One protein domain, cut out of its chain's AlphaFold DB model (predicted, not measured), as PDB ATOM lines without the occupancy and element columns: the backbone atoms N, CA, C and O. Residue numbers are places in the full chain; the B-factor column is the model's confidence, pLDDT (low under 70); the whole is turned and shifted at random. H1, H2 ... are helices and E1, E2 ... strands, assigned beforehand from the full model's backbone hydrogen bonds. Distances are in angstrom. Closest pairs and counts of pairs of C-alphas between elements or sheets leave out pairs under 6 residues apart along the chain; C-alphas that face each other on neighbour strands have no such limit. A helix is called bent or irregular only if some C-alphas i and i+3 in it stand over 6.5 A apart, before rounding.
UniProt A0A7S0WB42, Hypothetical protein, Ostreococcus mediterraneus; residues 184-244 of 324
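What this domain is: This is residues 184 to 244 of the 324 residues of the protein "Hypothetical protein" of Ostreococcus mediterraneus (UniProt A0A7S0WB42). Two helices, H1 and H3, cross near their middles as a steep X, and the short helix H2 stands off to one side, nearest to H3 at Leu 201. A long loop, residues 209 to 222, leads from the end of H2 back to the start of H3, and the short strand E1 ends the printed part near Leu 208 of H2. The printed part has 61 residues with three named helices and one named strand, in the order H1, H2, H3, E1, and is mostly helix. It is compact, with a radius of gyration of the C-alphas of 10.7 A, and rounded, spanning 28 by 25 by 19 A.

Where its parts are: Find C-alpha 184 at (-6.318, -26.677, 37.620); from there H1 runs through residues 184 to 196, 20.1 A long. H1 is irregular: C-alphas 184 and 187 are 7.7 A apart. Next comes H2, residues 201 to 208. H3, residues 223 to 236, begins at C-alpha 223, (-23.770, -29.422, 45.741), and is 20.3 A long. E1, residues 242 to 244, ends at C-alpha 244, (-14.358, -4.650, 55.482).

How they stand to each other: Look first at Ala 191 and His 231, the closest C-alphas of H1 and H3, 5.2 A apart: these helices touch. They run opposite ways at a steep tilt of 68 degrees, only just short of about perpendicular. H2 is close to H3 but not clearly touching, with the closest C-alphas, Leu 201 and Ile 230, 7.4 A apart. Those two run the same way at a shallow tilt of 31 degrees. The closest C-alphas of H2 and E1, Leu 208 and Met 243, are 6.2 A apart. H1 and H2 are apart, and so are H1 and E1. E1 pairs with no named strand. In H2 and H3 every O i to N i+4 pair is within hydrogen-bond range; in H1, 8 of 9 are.

The domain as a whole: The two C-alphas farthest apart, His 221 and Ala 244, are 30.8 A from each other. The printed part has no cut. The link from H2 to H3 is long, 14 residues, while those from H1 to H2 and from H3 to E1 are tight. The mean pLDDT of the printed part is 79.7; look for values under 70 at residue 184 and at residues 210 to 221.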
ATOM      1  N   SER A 184      -5.570 -27.761  38.282       55.28
ATOM      2  CA  SER A 184      -6.318 -26.677  37.620       55.28
ATOM      3  C   SER A 184      -7.675 -26.385  38.282       55.28
ATOM      4  O   SER A 184      -8.265 -25.333  38.040       55.28
ATOM      5  N   ASP A 185      -8.092 -27.255  39.208       73.38
ATOM      6  CA  ASP A 185      -9.343 -27.213  39.964       73.38
ATOM      7  C   ASP A 185      -9.196 -26.629  41.386       73.38
ATOM      8  O   ASP A 185     -10.070 -26.738  42.248       73.38
ATOM      9  N   ALA A 186      -8.058 -25.991  41.680       81.62
ATOM     10  CA  ALA A 186      -7.792 -25.404  42.996       81.62
ATOM     11  C   ALA A 186      -8.866 -24.384  43.436       81.62
ATOM     12  O   ALA A 186      -9.124 -24.223  44.630       81.62
ATOM     13  N   GLY A 187      -9.504 -23.707  42.476       85.75
ATOM     14  CA  GLY A 187     -10.583 -22.761  42.737       85.75
ATOM     15  C   GLY A 187     -11.897 -23.419  43.164       85.75
ATOM     16  O   GLY A 187     -12.508 -22.938  44.120       85.75
ATOM     17  N   GLU A 188     -12.306 -24.524  42.530       86.31
ATOM     18  CA  GLU A 188     -13.506 -25.257  42.957       86.31
ATOM     19  C   GLU A 188     -13.254 -25.991  44.274       86.31
ATOM     20  O   GLU A 188     -14.116 -25.974  45.147       86.31
ATOM     21  N   LYS A 189     -12.041 -26.519  44.495       87.56
ATOM     22  CA  LYS A 189     -11.621 -27.063  45.802       87.56
ATOM     23  C   LYS A 189     -11.782 -26.048  46.926       87.56
ATOM     24  O   LYS A 189     -12.337 -26.366  47.978       87.56
ATOM     25  N   LEU A 190     -11.330 -24.812  46.707       90.31
ATOM     26  CA  LEU A 190     -11.474 -23.739  47.688       90.31
ATOM     27  C   LEU A 190     -12.945 -23.315  47.863       90.31
ATOM     28  O   LEU A 190     -13.363 -23.017  48.979       90.31
ATOM     29  N   ALA A 191     -13.759 -23.342  46.807       90.00
ATOM     30  CA  ALA A 191     -15.201 -23.117  46.923       90.00
ATOM     31  C   ALA A 191     -15.913 -24.243  47.704       90.00
ATOM     32  O   ALA A 191     -16.769 -23.966  48.545       90.00
ATOM     33  N   ALA A 192     -15.525 -25.502  47.500       88.88
ATOM     34  CA  ALA A 192     -16.020 -26.643  48.268       88.88
ATOM     35  C   ALA A 192     -15.599 -26.555  49.745       88.88
ATOM     36  O   ALA A 192     -16.408 -26.810  50.639       88.88
ATOM     37  N   ASP A 193     -14.366 -26.118  50.023       90.19
ATOM     38  CA  ASP A 193     -13.909 -25.824  51.384       90.19
ATOM     39  C   ASP A 193     -14.798 -24.770  52.075       90.19
ATOM     40  O   ASP A 193     -15.097 -24.908  53.261       90.19
ATOM     41  N   VAL A 194     -15.213 -23.715  51.363       91.19
ATOM     42  CA  VAL A 194     -16.109 -22.672  51.899       91.19
ATOM     43  C   VAL A 194     -17.434 -23.294  52.357       91.19
ATOM     44  O   VAL A 194     -17.889 -23.015  53.471       91.19
ATOM     45  N   ILE A 195     -17.998 -24.226  51.581       89.19
ATOM     46  CA  ILE A 195     -19.200 -24.975  51.982       89.19
ATOM     47  C   ILE A 195     -18.924 -25.866  53.198       89.19
ATOM     48  O   ILE A 195     -19.679 -25.820  54.171       89.19
ATOM     49  N   ARG A 196     -17.802 -26.601  53.220       86.88
ATOM     50  CA  ARG A 196     -17.389 -27.410  54.389       86.88
ATOM     51  C   ARG A 196     -17.192 -26.561  55.652       86.88
ATOM     52  O   ARG A 196     -17.513 -26.993  56.762       86.88
ATOM     53  N   ARG A 197     -16.753 -25.309  55.502       91.69
ATOM     54  CA  ARG A 197     -16.667 -24.292  56.569       91.69
ATOM     55  C   ARG A 197     -18.033 -23.740  57.003       91.69
ATOM     56  O   ARG A 197     -18.102 -22.932  57.931       91.69
ATOM     57  N   GLY A 198     -19.116 -24.239  56.418       88.94
ATOM     58  CA  GLY A 198     -20.495 -23.951  56.788       88.94
ATOM     59  C   GLY A 198     -21.115 -22.790  56.037       88.94
ATOM     60  O   GLY A 198     -22.113 -22.262  56.511       88.94
ATOM     61  N   TRP A 199     -20.542 -22.357  54.918       90.38
ATOM     62  CA  TRP A 199     -21.093 -21.259  54.134       90.38
ATOM     63  C   TRP A 199     -21.927 -21.776  52.967       90.38
ATOM     64  O   TRP A 199     -21.437 -22.488  52.099       90.38
ATOM     65  N   ASN A 200     -23.178 -21.342  52.901       87.00
ATOM     66  CA  ASN A 200     -23.984 -21.406  51.687       87.00
ATOM     67  C   ASN A 200     -24.218 -19.988  51.139       87.00
ATOM     68  O   ASN A 200     -23.805 -18.992  51.744       87.00
ATOM     69  N   LEU A 201     -24.886 -19.889  49.989       86.12
ATOM     70  CA  LEU A 201     -25.162 -18.605  49.342       86.12
ATOM     71  C   LEU A 201     -25.989 -17.667  50.233       86.12
ATOM     72  O   LEU A 201     -25.657 -16.488  50.331       86.12
ATOM     73  N   ASP A 202     -26.988 -18.179  50.951       86.25
ATOM     74  CA  ASP A 202     -27.820 -17.364  51.842       86.25
ATOM     75  C   ASP A 202     -27.017 -16.807  53.024       86.25
ATOM     76  O   ASP A 202     -27.120 -15.631  53.369       86.25
ATOM     77  N   ASN A 203     -26.160 -17.622  53.638       91.00
ATOM     78  CA  ASN A 203     -25.301 -17.208  54.745       91.00
ATOM     79  C   ASN A 203     -24.237 -16.202  54.286       91.00
ATOM     80  O   ASN A 203     -23.979 -15.223  54.990       91.00
ATOM     81  N   LEU A 204     -23.666 -16.398  53.093       91.38
ATOM     82  CA  LEU A 204     -22.780 -15.415  52.470       91.38
ATOM     83  C   LEU A 204     -23.531 -14.112  52.170       91.38
ATOM     84  O   LEU A 204     -22.992 -13.039  52.428       91.38
ATOM     85  N   ALA A 205     -24.781 -14.172  51.704       88.62
ATOM     86  CA  ALA A 205     -25.606 -12.989  51.466       88.62
ATOM     87  C   ALA A 205     -25.901 -12.212  52.758       88.62
ATOM     88  O   ALA A 205     -25.820 -10.981  52.763       88.62
ATOM     89  N   LEU A 206     -26.199 -12.908  53.861       91.56
ATOM     90  CA  LEU A 206     -26.407 -12.291  55.175       91.56
ATOM     91  C   LEU A 206     -25.139 -11.566  55.655       91.56
ATOM     92  O   LEU A 206     -25.193 -10.380  56.005       91.56
ATOM     93  N   ALA A 207     -23.994 -12.254  55.609       93.81
ATOM     94  CA  ALA A 207     -22.708 -11.723  56.049       93.81
ATOM     95  C   ALA A 207     -22.225 -10.558  55.167       93.81
ATOM     96  O   ALA A 207     -21.970  -9.455  55.661       93.81
ATOM     97  N   LEU A 208     -22.144 -10.784  53.852       90.06
ATOM     98  CA  LEU A 208     -21.551  -9.855  52.887       90.06
ATOM     99  C   LEU A 208     -22.492  -8.705  52.495       90.06
ATOM    100  O   LEU A 208     -22.046  -7.609  52.153       90.06
ATOM    101  N   GLY A 209     -23.802  -8.932  52.590       84.06
ATOM    102  CA  GLY A 209     -24.827  -8.017  52.110       84.06
ATOM    103  C   GLY A 209     -24.960  -8.009  50.586       84.06
ATOM    104  O   GLY A 209     -23.993  -8.118  49.835       84.06
ATOM    105  N   SER A 210     -26.182  -7.777  50.109       64.12
ATOM    106  CA  SER A 210     -26.559  -7.867  48.688       64.12
ATOM    107  C   SER A 210     -25.928  -6.802  47.775       64.12
ATOM    108  O   SER A 210     -26.123  -6.841  46.566       64.12
ATOM    109  N   ARG A 211     -25.218  -5.808  48.332       53.12
ATOM    110  CA  ARG A 211     -24.662  -4.665  47.581       53.12
ATOM    111  C   ARG A 211     -23.214  -4.844  47.125       53.12
ATOM    112  O   ARG A 211     -22.791  -4.091  46.256       53.12
ATOM    113  N   ARG A 212     -22.448  -5.771  47.715       50.69
ATOM    114  CA  ARG A 212     -21.005  -5.919  47.428       50.69
ATOM    115  C   ARG A 212     -20.651  -7.194  46.673       50.69
ATOM    116  O   ARG A 212     -19.682  -7.177  45.926       50.69
ATOM    117  N   VAL A 213     -21.450  -8.254  46.805       52.66
ATOM    118  CA  VAL A 213     -21.272  -9.487  46.029       52.66
ATOM    119  C   VAL A 213     -22.627  -9.910  45.460       52.66
ATOM    120  O   VAL A 213     -23.560 -10.104  46.242       52.66
ATOM    121  N   PRO A 214     -22.785 -10.023  44.127       56.12
ATOM    122  CA  PRO A 214     -24.000 -10.563  43.531       56.12
ATOM    123  C   PRO A 214     -24.114 -12.038  43.920       56.12
ATOM    124  O   PRO A 214     -23.474 -12.897  43.321       56.12
ATOM    125  N   VAL A 215     -24.887 -12.332  44.964       56.44
ATOM    126  CA  VAL A 215     -25.188 -13.713  45.342       56.44
ATOM    127  C   VAL A 215     -26.260 -14.219  44.373       56.44
ATOM    128  O   VAL A 215     -27.341 -13.627  44.318       56.44
ATOM    129  N   PRO A 216     -25.985 -15.260  43.569       58.59
ATOM    130  CA  PRO A 216     -26.979 -15.809  42.658       58.59
ATOM    131  C   PRO A 216     -28.189 -16.320  43.443       58.59
ATOM    132  O   PRO A 216     -28.029 -16.958  44.481       58.59
ATOM    133  N   SER A 217     -29.400 -16.107  42.926       53.41
ATOM    134  CA  SER A 217     -30.571 -16.856  43.380       53.41
ATOM    135  C   SER A 217     -30.380 -18.311  42.948       53.41
ATOM    136  O   SER A 217     -30.612 -18.637  41.783       53.41
ATOM    137  N   ALA A 218     -29.875 -19.179  43.822       51.88
ATOM    138  CA  ALA A 218     -29.711 -20.581  43.463       51.88
ATOM    139  C   ALA A 218     -31.082 -21.253  43.329       51.88
ATOM    140  O   ALA A 218     -31.804 -21.449  44.299       51.88
ATOM    141  N   SER A 219     -31.429 -21.612  42.095       46.31
ATOM    142  CA  SER A 219     -32.496 -22.558  41.767       46.31
ATOM    143  C   SER A 219     -31.981 -24.005  41.635       46.31
ATOM    144  O   SER A 219     -32.781 -24.916  41.433       46.31
ATOM    145  N   GLY A 220     -30.669 -24.245  41.767       48.78
ATOM    146  CA  GLY A 220     -30.032 -25.568  41.675       48.78
ATOM    147  C   GLY A 220     -29.968 -26.281  43.028       48.78
ATOM    148  O   GLY A 220     -29.521 -25.698  44.009       48.78
ATOM    149  N   HIS A 221     -30.462 -27.522  43.090       60.56
ATOM    150  CA  HIS A 221     -30.645 -28.301  44.327       60.56
ATOM    151  C   HIS A 221     -29.474 -29.265  44.637       60.56
ATOM    152  O   HIS A 221     -29.604 -30.092  45.535       60.56
ATOM    153  N   ASN A 222     -28.355 -29.212  43.898       72.62
ATOM    154  CA  ASN A 222     -27.198 -30.095  44.115       72.62
ATOM    155  C   ASN A 222     -25.937 -29.316  44.547       72.62
ATOM    156  O   ASN A 222     -25.827 -28.109  44.327       72.62
ATOM    157  N   ALA A 223     -24.990 -30.011  45.187       74.12
ATOM    158  CA  ALA A 223     -23.770 -29.422  45.741       74.12
ATOM    159  C   ALA A 223     -22.883 -28.744  44.678       74.12
ATOM    160  O   ALA A 223     -22.368 -27.652  44.922       74.12
ATOM    161  N   GLN A 224     -22.758 -29.345  43.490       81.44
ATOM    162  CA  GLN A 224     -21.897 -28.839  42.419       81.44
ATOM    163  C   GLN A 224     -22.346 -27.459  41.918       81.44
ATOM    164  O   GLN A 224     -21.515 -26.571  41.732       81.44
ATOM    165  N   ASP A 225     -23.655 -27.228  41.784       80.94
ATOM    166  CA  ASP A 225     -24.191 -25.924  41.375       80.94
ATOM    167  C   ASP A 225     -23.795 -24.807  42.357       80.94
ATOM    168  O   ASP A 225     -23.477 -23.681  41.949       80.94
ATOM    169  N   VAL A 226     -23.788 -25.123  43.656       79.38
ATOM    170  CA  VAL A 226     -23.415 -24.192  44.728       79.38
ATOM    171  C   VAL A 226     -21.905 -23.967  44.766       79.38
ATOM    172  O   VAL A 226     -21.481 -22.815  44.876       79.38
ATOM    173  N   ILE A 227     -21.097 -25.019  44.590       85.50
ATOM    174  CA  ILE A 227     -19.633 -24.916  44.451       85.50
ATOM    175  C   ILE A 227     -19.291 -23.982  43.291       85.50
ATOM    176  O   ILE A 227     -18.590 -22.985  43.482       85.50
ATOM    177  N   SER A 228     -19.856 -24.223  42.106       85.94
ATOM    178  CA  SER A 228     -19.613 -23.376  40.939       85.94
ATOM    179  C   SER A 228     -20.108 -21.938  41.148       85.94
ATOM    180  O   SER A 228     -19.505 -20.995  40.634       85.94
ATOM    181  N   ALA A 229     -21.200 -21.724  41.891       86.12
ATOM    182  CA  ALA A 229     -21.681 -20.381  42.218       86.12
ATOM    183  C   ALA A 229     -20.701 -19.613  43.116       86.12
ATOM    184  O   ALA A 229     -20.380 -18.460  42.817       86.12
ATOM    185  N   ILE A 230     -20.191 -20.256  44.166       86.75
ATOM    186  CA  ILE A 230     -19.191 -19.673  45.067       86.75
ATOM    187  C   ILE A 230     -17.879 -19.426  44.318       86.75
ATOM    188  O   ILE A 230     -17.315 -18.337  44.417       86.75
ATOM    189  N   HIS A 231     -17.424 -20.373  43.494       88.44
ATOM    190  CA  HIS A 231     -16.218 -20.197  42.685       88.44
ATOM    191  C   HIS A 231     -16.337 -19.007  41.721       88.44
ATOM    192  O   HIS A 231     -15.424 -18.186  41.631       88.44
ATOM    193  N   ARG A 232     -17.499 -18.816  41.078       87.38
ATOM    194  CA  ARG A 232     -17.767 -17.608  40.275       87.38
ATOM    195  C   ARG A 232     -17.712 -16.329  41.108       87.38
ATOM    196  O   ARG A 232     -17.115 -15.351  40.658       87.38
ATOM    197  N   MET A 233     -18.281 -16.321  42.318       85.75
ATOM    198  CA  MET A 233     -18.155 -15.175  43.230       85.75
ATOM    199  C   MET A 233     -16.678 -14.881  43.539       85.75
ATOM    200  O   MET A 233     -16.257 -13.724  43.479       85.75
ATOM    201  N   MET A 234     -15.868 -15.912  43.776       87.75
ATOM    202  CA  MET A 234     -14.429 -15.781  44.023       87.75
ATOM    203  C   MET A 234     -13.686 -15.201  42.815       87.75
ATOM    204  O   MET A 234     -12.873 -14.296  42.976       87.75
ATOM    205  N   LEU A 235     -14.009 -15.632  41.592       87.25
ATOM    206  CA  LEU A 235     -13.416 -15.077  40.369       87.25
ATOM    207  C   LEU A 235     -13.703 -13.575  40.217       87.25
ATOM    208  O   LEU A 235     -12.809 -12.812  39.860       87.25
ATOM    209  N   THR A 236     -14.923 -13.132  40.540       83.75
ATOM    210  CA  THR A 236     -15.292 -11.702  40.479       83.75
ATOM    211  C   THR A 236     -14.653 -10.847  41.573       83.75
ATOM    212  O   THR A 236     -14.615  -9.625  41.456       83.75
ATOM    213  N   THR A 237     -14.144 -11.481  42.628       79.38
ATOM    214  CA  THR A 237     -13.572 -10.822  43.808       79.38
ATOM    215  C   THR A 237     -12.068 -11.065  43.945       79.38
ATOM    216  O   THR A 237     -11.488 -10.827  45.001       79.38
ATOM    217  N   THR A 238     -11.411 -11.519  42.872       84.81
ATOM    218  CA  THR A 238      -9.965 -11.793  42.854       84.81
ATOM    219  C   THR A 238      -9.552 -12.799  43.938       84.81
ATOM    220  O   THR A 238      -8.520 -12.643  44.587       84.81
ATOM    221  N   TYR A 239     -10.382 -13.829  44.135       85.56
ATOM    222  CA  TYR A 239     -10.253 -14.863  45.164       85.56
ATOM    223  C   TYR A 239     -10.200 -14.301  46.589       85.56
ATOM    224  O   TYR A 239      -9.348 -14.683  47.386       85.56
ATOM    225  N   ARG A 240     -11.133 -13.396  46.912       84.44
ATOM    226  CA  ARG A 240     -11.323 -12.853  48.263       84.44
ATOM    227  C   ARG A 240     -12.798 -12.751  48.602       84.44
ATOM    228  O   ARG A 240     -13.540 -12.073  47.905       84.44
ATOM    229  N   LEU A 241     -13.227 -13.329  49.718       88.00
ATOM    230  CA  LEU A 241     -14.576 -13.094  50.246       88.00
ATOM    231  C   LEU A 241     -14.479 -12.188  51.470       88.00
ATOM    232  O   LEU A 241     -14.948 -12.517  52.558       88.00
ATOM    233  N   THR A 242     -13.837 -11.036  51.274       90.25
ATOM    234  CA  THR A 242     -13.526 -10.097  52.349       90.25
ATOM    235  C   THR A 242     -14.710  -9.193  52.673       90.25
ATOM    236  O   THR A 242     -15.275  -8.529  51.801       90.25
ATOM    237  N   MET A 243     -15.040  -9.101  53.958       93.25
ATOM    238  CA  MET A 243     -15.867  -8.034  54.504       93.25
ATOM    239  C   MET A 243     -14.979  -7.026  55.220       93.25
ATOM    240  O   MET A 243     -14.283  -7.397  56.152       93.25
ATOM    241  N   ALA A 244     -15.049  -5.756  54.823       94.75
ATOM    242  CA  ALA A 244     -14.358  -4.650  55.482       94.75
ATOM    243  C   ALA A 244     -15.358  -3.629  56.033       94.75
ATOM    244  O   ALA A 244     -16.381  -3.344  55.387       94.75
TER     245      ALA A 244